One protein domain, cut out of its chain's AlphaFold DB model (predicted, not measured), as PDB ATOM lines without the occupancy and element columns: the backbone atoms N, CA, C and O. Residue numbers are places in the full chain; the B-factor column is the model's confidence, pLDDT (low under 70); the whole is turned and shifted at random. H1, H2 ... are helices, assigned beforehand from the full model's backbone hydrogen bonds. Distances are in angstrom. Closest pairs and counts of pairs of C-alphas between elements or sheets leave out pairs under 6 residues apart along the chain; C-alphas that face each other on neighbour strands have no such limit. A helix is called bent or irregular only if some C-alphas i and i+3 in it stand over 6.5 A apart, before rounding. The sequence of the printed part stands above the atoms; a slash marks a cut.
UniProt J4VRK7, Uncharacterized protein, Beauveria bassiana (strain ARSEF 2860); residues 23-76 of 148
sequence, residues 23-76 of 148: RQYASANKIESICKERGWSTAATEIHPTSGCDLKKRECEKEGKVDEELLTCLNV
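What this domain is: This is residues 23 to 76 of the 148 residues of an uncharacterized protein of Beauveria bassiana (strain ARSEF 2860) (UniProt J4VRK7). Two helices, H1 and H3, lie side by side and run the same way, and a third, H2, packs on H3 at a steep angle, with its first residues near the last residues of H1, where the closest C-alphas are those of Cys 35 and Cys 53; the three helix centres make a triangle. A long loop, residues 38 to 51, joins H1 to H2 and reaches away from the helices to one end of the domain, while a tight turn, residues 63 to 66, folds the chain back from H2 into H3. The printed part has 54 residues with three named helices, in the order H1, H2, H3, and no named strand; the class is all helix. The whole is compact, with a radius of gyration of the C-alphas of 10.8 A, and the C-alphas span 31 by 21 by 19 A along their three main axes.

How they stand to each other: Start at the first printed residue, where H1 takes residues 23 to 37, and look ahead to H2, residues 52 to 62. These two helices are close but not clearly touching, with 2 pairs of C-alphas within 8 A. Their closest C-alphas, those of Cys 35 and Cys 53, are 5.5 A apart. Their lines stand at a steep tilt of 58 degrees, and they run opposite ways. Go on to H3, residues 67 to 76, and you will see that it touches H2, with 7 pairs of C-alphas within 8 A. The closest C-alphas of H2 and H3 are those of Cys 60 and Cys 73, 5.9 A apart, and the centres are 10.3 A apart. H2 and H3 run opposite ways at a steep tilt of 61 degrees. Now compare H3 with H1: these two touch, also with 7 pairs of C-alphas within 8 A, and the closest are the C-alphas of Ile 31 and Leu 71, 6.6 A apart. H1 and H3 run the same way at a shallow tilt of 3 degrees, and their centres are 10.7 A apart, against 13.1 A for H1 and H2. In the backbone of H1, H2 and H3, every pair of O of residue i and N of residue i+4 is within hydrogen-bond range.

Where its parts are: Find C-alpha 23 at (-39.646, -32.238, -10.347), where H1 begins. From there H1, the longest helix with 15 residues, runs 21.5 A to C-alpha 37 at (-46.249, -52.488, -7.432), and y falls along the way. Pass through residues 38 to 51 and find C-alpha 52 at (-45.951, -52.677, -19.878), the first of H2. H2 has 11 residues and measures 15.6 A from its first C-alpha to its last, and here y rises. After residues 63 to 66 comes H3, 10 residues and 14.8 A long from first to last C-alpha; it ends at C-alpha 76, (-56.664, -47.078, -11.078). The three helices are not bent.

The domain as a whole: The two C-alphas farthest apart in the domain are those of Arg 23 and Ile 47, 32.2 A from each other. The first and last printed C-alphas, those of Arg 23 and Val 76, are 22.6 A apart. The link from H1 to H2, with 14 residues, is long, and its C-alphas lie 8 to 19 A from the mean of the C-alphas. The link from H2 to H3, with 4 residues, is tight. The printed part has no cut. Look at the B-factor column for the model's confidence: the mean pLDDT of the printed part is 79.4, and 11 residues are under 70, namely residues 23 to 27, which belong to H1, and residues 44 to 49 in the long link.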
ATOM      1  N   ARG A  23     -38.222 -31.922 -10.223       54.69
ATOM      2  CA  ARG A  23     -39.646 -32.238 -10.347       54.69
ATOM      3  C   ARG A  23     -39.957 -33.369 -11.345       54.69
ATOM      4  O   ARG A  23     -40.816 -34.192 -11.059       54.69
ATOM      5  N   GLN A  24     -39.243 -33.439 -12.472       56.62
ATOM      6  CA  GLN A  24     -39.379 -34.506 -13.476       56.62
ATOM      7  C   GLN A  24     -38.771 -35.826 -12.995       56.62
ATOM      8  O   GLN A  24     -39.299 -36.895 -13.283       56.62
ATOM      9  N   TYR A  25     -37.688 -35.761 -12.217       59.91
ATOM     10  CA  TYR A  25     -37.093 -36.954 -11.612       59.91
ATOM     11  C   TYR A  25     -38.012 -37.555 -10.535       59.91
ATOM     12  O   TYR A  25     -38.208 -38.767 -10.466       59.91
ATOM     13  N   ALA A  26     -38.650 -36.698  -9.732       62.56
ATOM     14  CA  ALA A  26     -39.605 -37.128  -8.714       62.56
ATOM     15  C   ALA A  26     -40.866 -37.782  -9.309       62.56
ATOM     16  O   ALA A  26     -41.347 -38.774  -8.762       62.56
ATOM     17  N   SER A  27     -41.407 -37.261 -10.417       69.00
ATOM     18  CA  SER A  27     -42.558 -37.879 -11.089       69.00
ATOM     19  C   SER A  27     -42.185 -39.192 -11.784       69.00
ATOM     20  O   SER A  27     -42.941 -40.156 -11.676       69.00
ATOM     21  N   ALA A  28     -41.003 -39.276 -12.404       73.88
ATOM     22  CA  ALA A  28     -40.499 -40.512 -13.006       73.88
ATOM     23  C   ALA A  28     -40.345 -41.646 -11.975       73.88
ATOM     24  O   ALA A  28     -40.872 -42.736 -12.192       73.88
ATOM     25  N   ASN A  29     -39.738 -41.368 -10.814       79.88
ATOM     26  CA  ASN A  29     -39.591 -42.359  -9.740       79.88
ATOM     27  C   ASN A  29     -40.941 -42.847  -9.191       79.88
ATOM     28  O   ASN A  29     -41.104 -44.027  -8.886       79.88
ATOM     29  N   LYS A  30     -41.936 -41.954  -9.077       85.25
ATOM     30  CA  LYS A  30     -43.289 -42.337  -8.636       85.25
ATOM     31  C   LYS A  30     -43.977 -43.256  -9.646       85.25
ATOM     32  O   LYS A  30     -44.593 -44.238  -9.242       85.25
ATOM     33  N   ILE A  31     -43.857 -42.959 -10.940       84.56
ATOM     34  CA  ILE A  31     -44.410 -43.807 -12.008       84.56
ATOM     35  C   ILE A  31     -43.759 -45.193 -11.973       84.56
ATOM     36  O   ILE A  31     -44.467 -46.196 -12.017       84.56
ATOM     37  N   GLU A  32     -42.434 -45.259 -11.841       84.50
ATOM     38  CA  GLU A  32     -41.711 -46.530 -11.774       84.50
ATOM     39  C   GLU A  32     -42.142 -47.374 -10.564       84.50
ATOM     40  O   GLU A  32     -42.394 -48.574 -10.706       84.50
ATOM     41  N   SER A  33     -42.320 -46.741  -9.398       87.06
ATOM     42  CA  SER A  33     -42.832 -47.403  -8.192       87.06
ATOM     43  C   SER A  33     -44.218 -48.005  -8.420       87.06
ATOM     44  O   SER A  33     -44.416 -49.189  -8.149       87.06
ATOM     45  N   ILE A  34     -45.154 -47.233  -8.989       86.81
ATOM     46  CA  ILE A  34     -46.510 -47.717  -9.303       86.81
ATOM     47  C   ILE A  34     -46.438 -48.902 -10.271       86.81
ATOM     48  O   ILE A  34     -47.098 -49.920 -10.068       86.81
ATOM     49  N   CYS A  35     -45.619 -48.802 -11.316       86.19
ATOM     50  CA  CYS A  35     -45.472 -49.874 -12.294       86.19
ATOM     51  C   CYS A  35     -44.933 -51.165 -11.669       86.19
ATOM     52  O   CYS A  35     -45.443 -52.246 -11.965       86.19
ATOM     53  N   LYS A  36     -43.960 -51.054 -10.759       85.81
ATOM     54  CA  LYS A  36     -43.408 -52.196 -10.026       85.81
ATOM     55  C   LYS A  36     -44.432 -52.825  -9.080       85.81
ATOM     56  O   LYS A  36     -44.586 -54.043  -9.092       85.81
ATOM     57  N   GLU A  37     -45.167 -52.018  -8.315       86.69
ATOM     58  CA  GLU A  37     -46.249 -52.488  -7.432       86.69
ATOM     59  C   GLU A  37     -47.364 -53.196  -8.209       86.69
ATOM     60  O   GLU A  37     -47.942 -54.174  -7.741       86.69
ATOM     61  N   ARG A  38     -47.635 -52.735  -9.433       82.56
ATOM     62  CA  ARG A  38     -48.615 -53.337 -10.341       82.56
ATOM     63  C   ARG A  38     -48.120 -54.588 -11.059       82.56
ATOM     64  O   ARG A  38     -48.896 -55.197 -11.795       82.56
ATOM     65  N   GLY A  39     -46.852 -54.959 -10.881       82.50
ATOM     66  CA  GLY A  39     -46.228 -56.065 -11.601       82.50
ATOM     67  C   GLY A  39     -46.139 -55.824 -13.110       82.50
ATOM     68  O   GLY A  39     -46.082 -56.777 -13.887       82.50
ATOM     69  N   TRP A  40     -46.169 -54.566 -13.559       84.56
ATOM     70  CA  TRP A  40     -45.978 -54.235 -14.965       84.56
ATOM     71  C   TRP A  40     -44.494 -54.274 -15.302       84.56
ATOM     72  O   TRP A  40     -43.671 -53.718 -14.576       84.56
ATOM     73  N   SER A  41     -44.153 -54.897 -16.434       79.50
ATOM     74  CA  SER A  41     -42.774 -54.869 -16.920       79.50
ATOM     75  C   SER A  41     -42.348 -53.420 -17.131       79.50
ATOM     76  O   SER A  41     -42.989 -52.696 -17.897       79.50
ATOM     77  N   THR A  42     -41.282 -53.012 -16.447       74.12
ATOM     78  CA  THR A  42     -40.613 -51.715 -16.613       74.12
ATOM     79  C   THR A  42     -39.581 -51.755 -17.737       74.12
ATOM     80  O   THR A  42     -39.216 -50.716 -18.276       74.12
ATOM     81  N   ALA A  43     -39.156 -52.952 -18.147       71.25
ATOM     82  CA  ALA A  43     -38.229 -53.143 -19.248       71.25
ATOM     83  C   ALA A  43     -38.983 -53.373 -20.563       71.25
ATOM     84  O   ALA A  43     -39.884 -54.217 -20.649       71.25
ATOM     85  N   ALA A  44     -38.576 -52.632 -21.591       69.75
ATOM     86  CA  ALA A  44     -38.766 -53.054 -22.966       69.75
ATOM     87  C   ALA A  44     -37.845 -54.254 -23.236       69.75
ATOM     88  O   ALA A  44     -36.711 -54.300 -22.762       69.75
ATOM     89  N   THR A  45     -38.336 -55.233 -23.984       67.75
ATOM     90  CA  THR A  45     -37.534 -56.362 -24.471       67.75
ATOM     91  C   THR A  45     -37.341 -56.212 -25.975       67.75
ATOM     92  O   THR A  45     -38.082 -55.472 -26.619       67.75
ATOM     93  N   GLU A  46     -36.390 -56.930 -26.568       61.53
ATOM     94  CA  GLU A  46     -36.200 -56.918 -28.031       61.53
ATOM     95  C   GLU A  46     -37.474 -57.338 -28.788       61.53
ATOM     96  O   GLU A  46     -37.730 -56.878 -29.897       61.53
ATOM     97  N   ILE A  47     -38.309 -58.167 -28.152       68.38
ATOM     98  CA  ILE A  47     -39.587 -58.649 -28.686       68.38
ATOM     99  C   ILE A  47     -40.707 -57.618 -28.461       68.38
ATOM    100  O   ILE A  47     -41.572 -57.432 -29.315       68.38
ATOM    101  N   HIS A  48     -40.689 -56.923 -27.321       62.81
ATOM    102  CA  HIS A  48     -41.649 -55.879 -26.970       62.81
ATOM    103  C   HIS A  48     -40.919 -54.563 -26.695       62.81
ATOM    104  O   HIS A  48     -40.551 -54.300 -25.545       62.81
ATOM    105  N   PRO A  49     -40.756 -53.692 -27.709       65.25
ATOM    106  CA  PRO A  49     -39.988 -52.452 -27.580       65.25
ATOM    107  C   PRO A  49     -40.669 -51.411 -26.677       65.25
ATOM    108  O   PRO A  49     -40.162 -50.309 -26.500       65.25
ATOM    109  N   THR A  50     -41.847 -51.718 -26.131       73.50
ATOM    110  CA  THR A  50     -42.582 -50.859 -25.202       73.50
ATOM    111  C   THR A  50     -42.823 -51.634 -23.918       73.50
ATOM    112  O   THR A  50     -43.398 -52.724 -23.952       73.50
ATOM    113  N   SER A  51     -42.380 -51.075 -22.792       82.56
ATOM    114  CA  SER A  51     -42.613 -51.684 -21.488       82.56
ATOM    115  C   SER A  51     -44.116 -51.703 -21.171       82.56
ATOM    116  O   SER A  51     -44.893 -50.880 -21.665       82.56
ATOM    117  N   GLY A  52     -44.558 -52.644 -20.333       78.75
ATOM    118  CA  GLY A  52     -45.951 -52.677 -19.878       78.75
ATOM    119  C   GLY A  52     -46.336 -51.388 -19.142       78.75
ATOM    120  O   GLY A  52     -47.454 -50.899 -19.295       78.75
ATOM    121  N   CYS A  53     -45.378 -50.807 -18.418       85.94
ATOM    122  CA  CYS A  53     -45.499 -49.509 -17.763       85.94
ATOM    123  C   CYS A  53     -45.753 -48.373 -18.772       85.94
ATOM    124  O   CYS A  53     -46.709 -47.611 -18.618       85.94
ATOM    125  N   ASP A  54     -44.973 -48.310 -19.856       85.94
ATOM    126  CA  ASP A  54     -45.117 -47.281 -20.893       85.94
ATOM    127  C   ASP A  54     -46.454 -47.377 -21.624       85.94
ATOM    128  O   ASP A  54     -47.057 -46.357 -21.960       85.94
ATOM    129  N   LEU A  55     -46.956 -48.595 -21.848       85.19
ATOM    130  CA  LEU A  55     -48.278 -48.793 -22.436       85.19
ATOM    131  C   LEU A  55     -49.375 -48.187 -21.557       85.19
ATOM    132  O   LEU A  55     -50.272 -47.527 -22.080       85.19
ATOM    133  N   LYS A  56     -49.301 -48.377 -20.233       86.56
ATOM    134  CA  LYS A  56     -50.282 -47.811 -19.293       86.56
ATOM    135  C   LYS A  56     -50.140 -46.312 -19.134       86.56
ATOM    136  O   LYS A  56     -51.155 -45.619 -19.106       86.56
ATOM    137  N   LYS A  57     -48.908 -45.809 -19.139       87.06
ATOM    138  CA  LYS A  57     -48.638 -44.373 -19.168       87.06
ATOM    139  C   LYS A  57     -49.286 -43.720 -20.389       87.06
ATOM    140  O   LYS A  57     -50.078 -42.800 -20.225       87.06
ATOM    141  N   ARG A  58     -49.059 -44.267 -21.589       85.50
ATOM    142  CA  ARG A  58     -49.688 -43.768 -22.822       85.50
ATOM    143  C   ARG A  58     -51.211 -43.904 -22.818       85.50
ATOM    144  O   ARG A  58     -51.881 -43.065 -23.405       85.50
ATOM    145  N   GLU A  59     -51.765 -44.961 -22.217       85.62
ATOM    146  CA  GLU A  59     -53.223 -45.128 -22.070       85.62
ATOM    147  C   GLU A  59     -53.799 -43.960 -21.253       85.62
ATOM    148  O   GLU A  59     -54.743 -43.323 -21.699       85.62
ATOM    149  N   CYS A  60     -53.169 -43.602 -20.134       85.62
ATOM    150  CA  CYS A  60     -53.573 -42.461 -19.311       85.62
ATOM    151  C   CYS A  60     -53.355 -41.097 -19.988       85.62
ATOM    152  O   CYS A  60     -54.230 -40.237 -19.926       85.62
ATOM    153  N   GLU A  61     -52.227 -40.898 -20.672       87.00
ATOM    154  CA  GLU A  61     -51.951 -39.654 -21.407       87.00
ATOM    155  C   GLU A  61     -52.962 -39.425 -22.546       87.00
ATOM    156  O   GLU A  61     -53.359 -38.291 -22.802       87.00
ATOM    157  N   LYS A  62     -53.436 -40.493 -23.207       83.06
ATOM    158  CA  LYS A  62     -54.492 -40.412 -24.235       83.06
ATOM    159  C   LYS A  62     -55.848 -39.979 -23.685       83.06
ATOM    160  O   LYS A  62     -56.620 -39.376 -24.422       83.06
ATOM    161  N   GLU A  63     -56.117 -40.259 -22.416       80.44
ATOM    162  CA  GLU A  63     -57.293 -39.759 -21.690       80.44
ATOM    163  C   GLU A  63     -57.088 -38.307 -21.201       80.44
ATOM    164  O   GLU A  63     -57.875 -37.796 -20.407       80.44
ATOM    165  N   GLY A  64     -56.010 -37.637 -21.633       81.25
ATOM    166  CA  GLY A  64     -55.694 -36.254 -21.277       81.25
ATOM    167  C   GLY A  64     -55.090 -36.080 -19.881       81.25
ATOM    168  O   GLY A  64     -54.961 -34.951 -19.417       81.25
ATOM    169  N   LYS A  65     -54.718 -37.171 -19.197       82.00
ATOM    170  CA  LYS A  65     -54.194 -37.131 -17.825       82.00
ATOM    171  C   LYS A  65     -52.702 -36.798 -17.823       82.00
ATOM    172  O   LYS A  65     -51.902 -37.527 -18.408       82.00
ATOM    173  N   VAL A  66     -52.325 -35.729 -17.122       80.88
ATOM    174  CA  VAL A  66     -50.936 -35.254 -16.982       80.88
ATOM    175  C   VAL A  66     -50.534 -35.144 -15.508       80.88
ATOM    176  O   VAL A  66     -51.386 -35.091 -14.627       80.88
ATOM    177  N   ASP A  67     -49.228 -35.159 -15.228       80.81
ATOM    178  CA  ASP A  67     -48.648 -34.966 -13.889       80.81
ATOM    179  C   ASP A  67     -49.321 -35.787 -12.762       80.81
ATOM    180  O   ASP A  67     -49.147 -37.005 -12.684       80.81
ATOM    181  N   GLU A  68     -50.070 -35.148 -11.859       81.19
ATOM    182  CA  GLU A  68     -50.711 -35.809 -10.709       81.19
ATOM    183  C   GLU A  68     -51.926 -36.653 -11.115       81.19
ATOM    184  O   GLU A  68     -52.178 -37.724 -10.551       81.19
ATOM    185  N   GLU A  69     -52.645 -36.223 -12.148       82.88
ATOM    186  CA  GLU A  69     -53.741 -36.994 -12.724       82.88
ATOM    187  C   GLU A  69     -53.229 -38.252 -13.428       82.88
ATOM    188  O   GLU A  69     -53.886 -39.294 -13.394       82.88
ATOM    189  N   LEU A  70     -52.029 -38.189 -14.014       86.00
ATOM    190  CA  LEU A  70     -51.366 -39.353 -14.598       86.00
ATOM    191  C   LEU A  70     -51.048 -40.402 -13.523       86.00
ATOM    192  O   LEU A  70     -51.330 -41.584 -13.716       86.00
ATOM    193  N   LEU A  71     -50.521 -39.982 -12.367       86.31
ATOM    194  CA  LEU A  71     -50.263 -40.884 -11.235       86.31
ATOM    195  C   LEU A  71     -51.554 -41.518 -10.707       86.31
ATOM    196  O   LEU A  71     -51.586 -42.711 -10.403       86.31
ATOM    197  N   THR A  72     -52.625 -40.732 -10.622       86.44
ATOM    198  CA  THR A  72     -53.941 -41.217 -10.190       86.44
ATOM    199  C   THR A  72     -54.493 -42.231 -11.189       86.44
ATOM    200  O   THR A  72     -54.914 -43.320 -10.803       86.44
ATOM    201  N   CYS A  73     -54.390 -41.935 -12.485       87.81
ATOM    202  CA  CYS A  73     -54.808 -42.843 -13.541       87.81
ATOM    203  C   CYS A  73     -54.041 -44.167 -13.505       87.81
ATOM    204  O   CYS A  73     -54.658 -45.232 -13.533       87.81
ATOM    205  N   LEU A  74     -52.713 -44.133 -13.368       88.62
ATOM    206  CA  LEU A  74     -51.888 -45.342 -13.266       88.62
ATOM    207  C   LEU A  74     -52.250 -46.190 -12.035       88.62
ATOM    208  O   LEU A  74     -52.228 -47.419 -12.098       88.62
ATOM    209  N   ASN A  75     -52.666 -45.553 -10.941       87.94
ATOM    210  CA  ASN A  75     -53.151 -46.233  -9.741       87.94
ATOM    211  C   ASN A  75     -54.552 -46.836  -9.873       87.94
ATOM    212  O   ASN A  75     -54.979 -47.591  -9.003       87.94
ATOM    213  N   VAL A  76     -55.298 -46.556 -10.932       88.75
ATOM    214  CA  VAL A  76     -56.664 -47.078 -11.078       88.75
ATOM    215  C   VAL A  76     -56.773 -47.987 -12.290       88.75
ATOM    216  O   VAL A  76     -57.418 -49.034 -12.230       88.75
TER     217      VAL A  76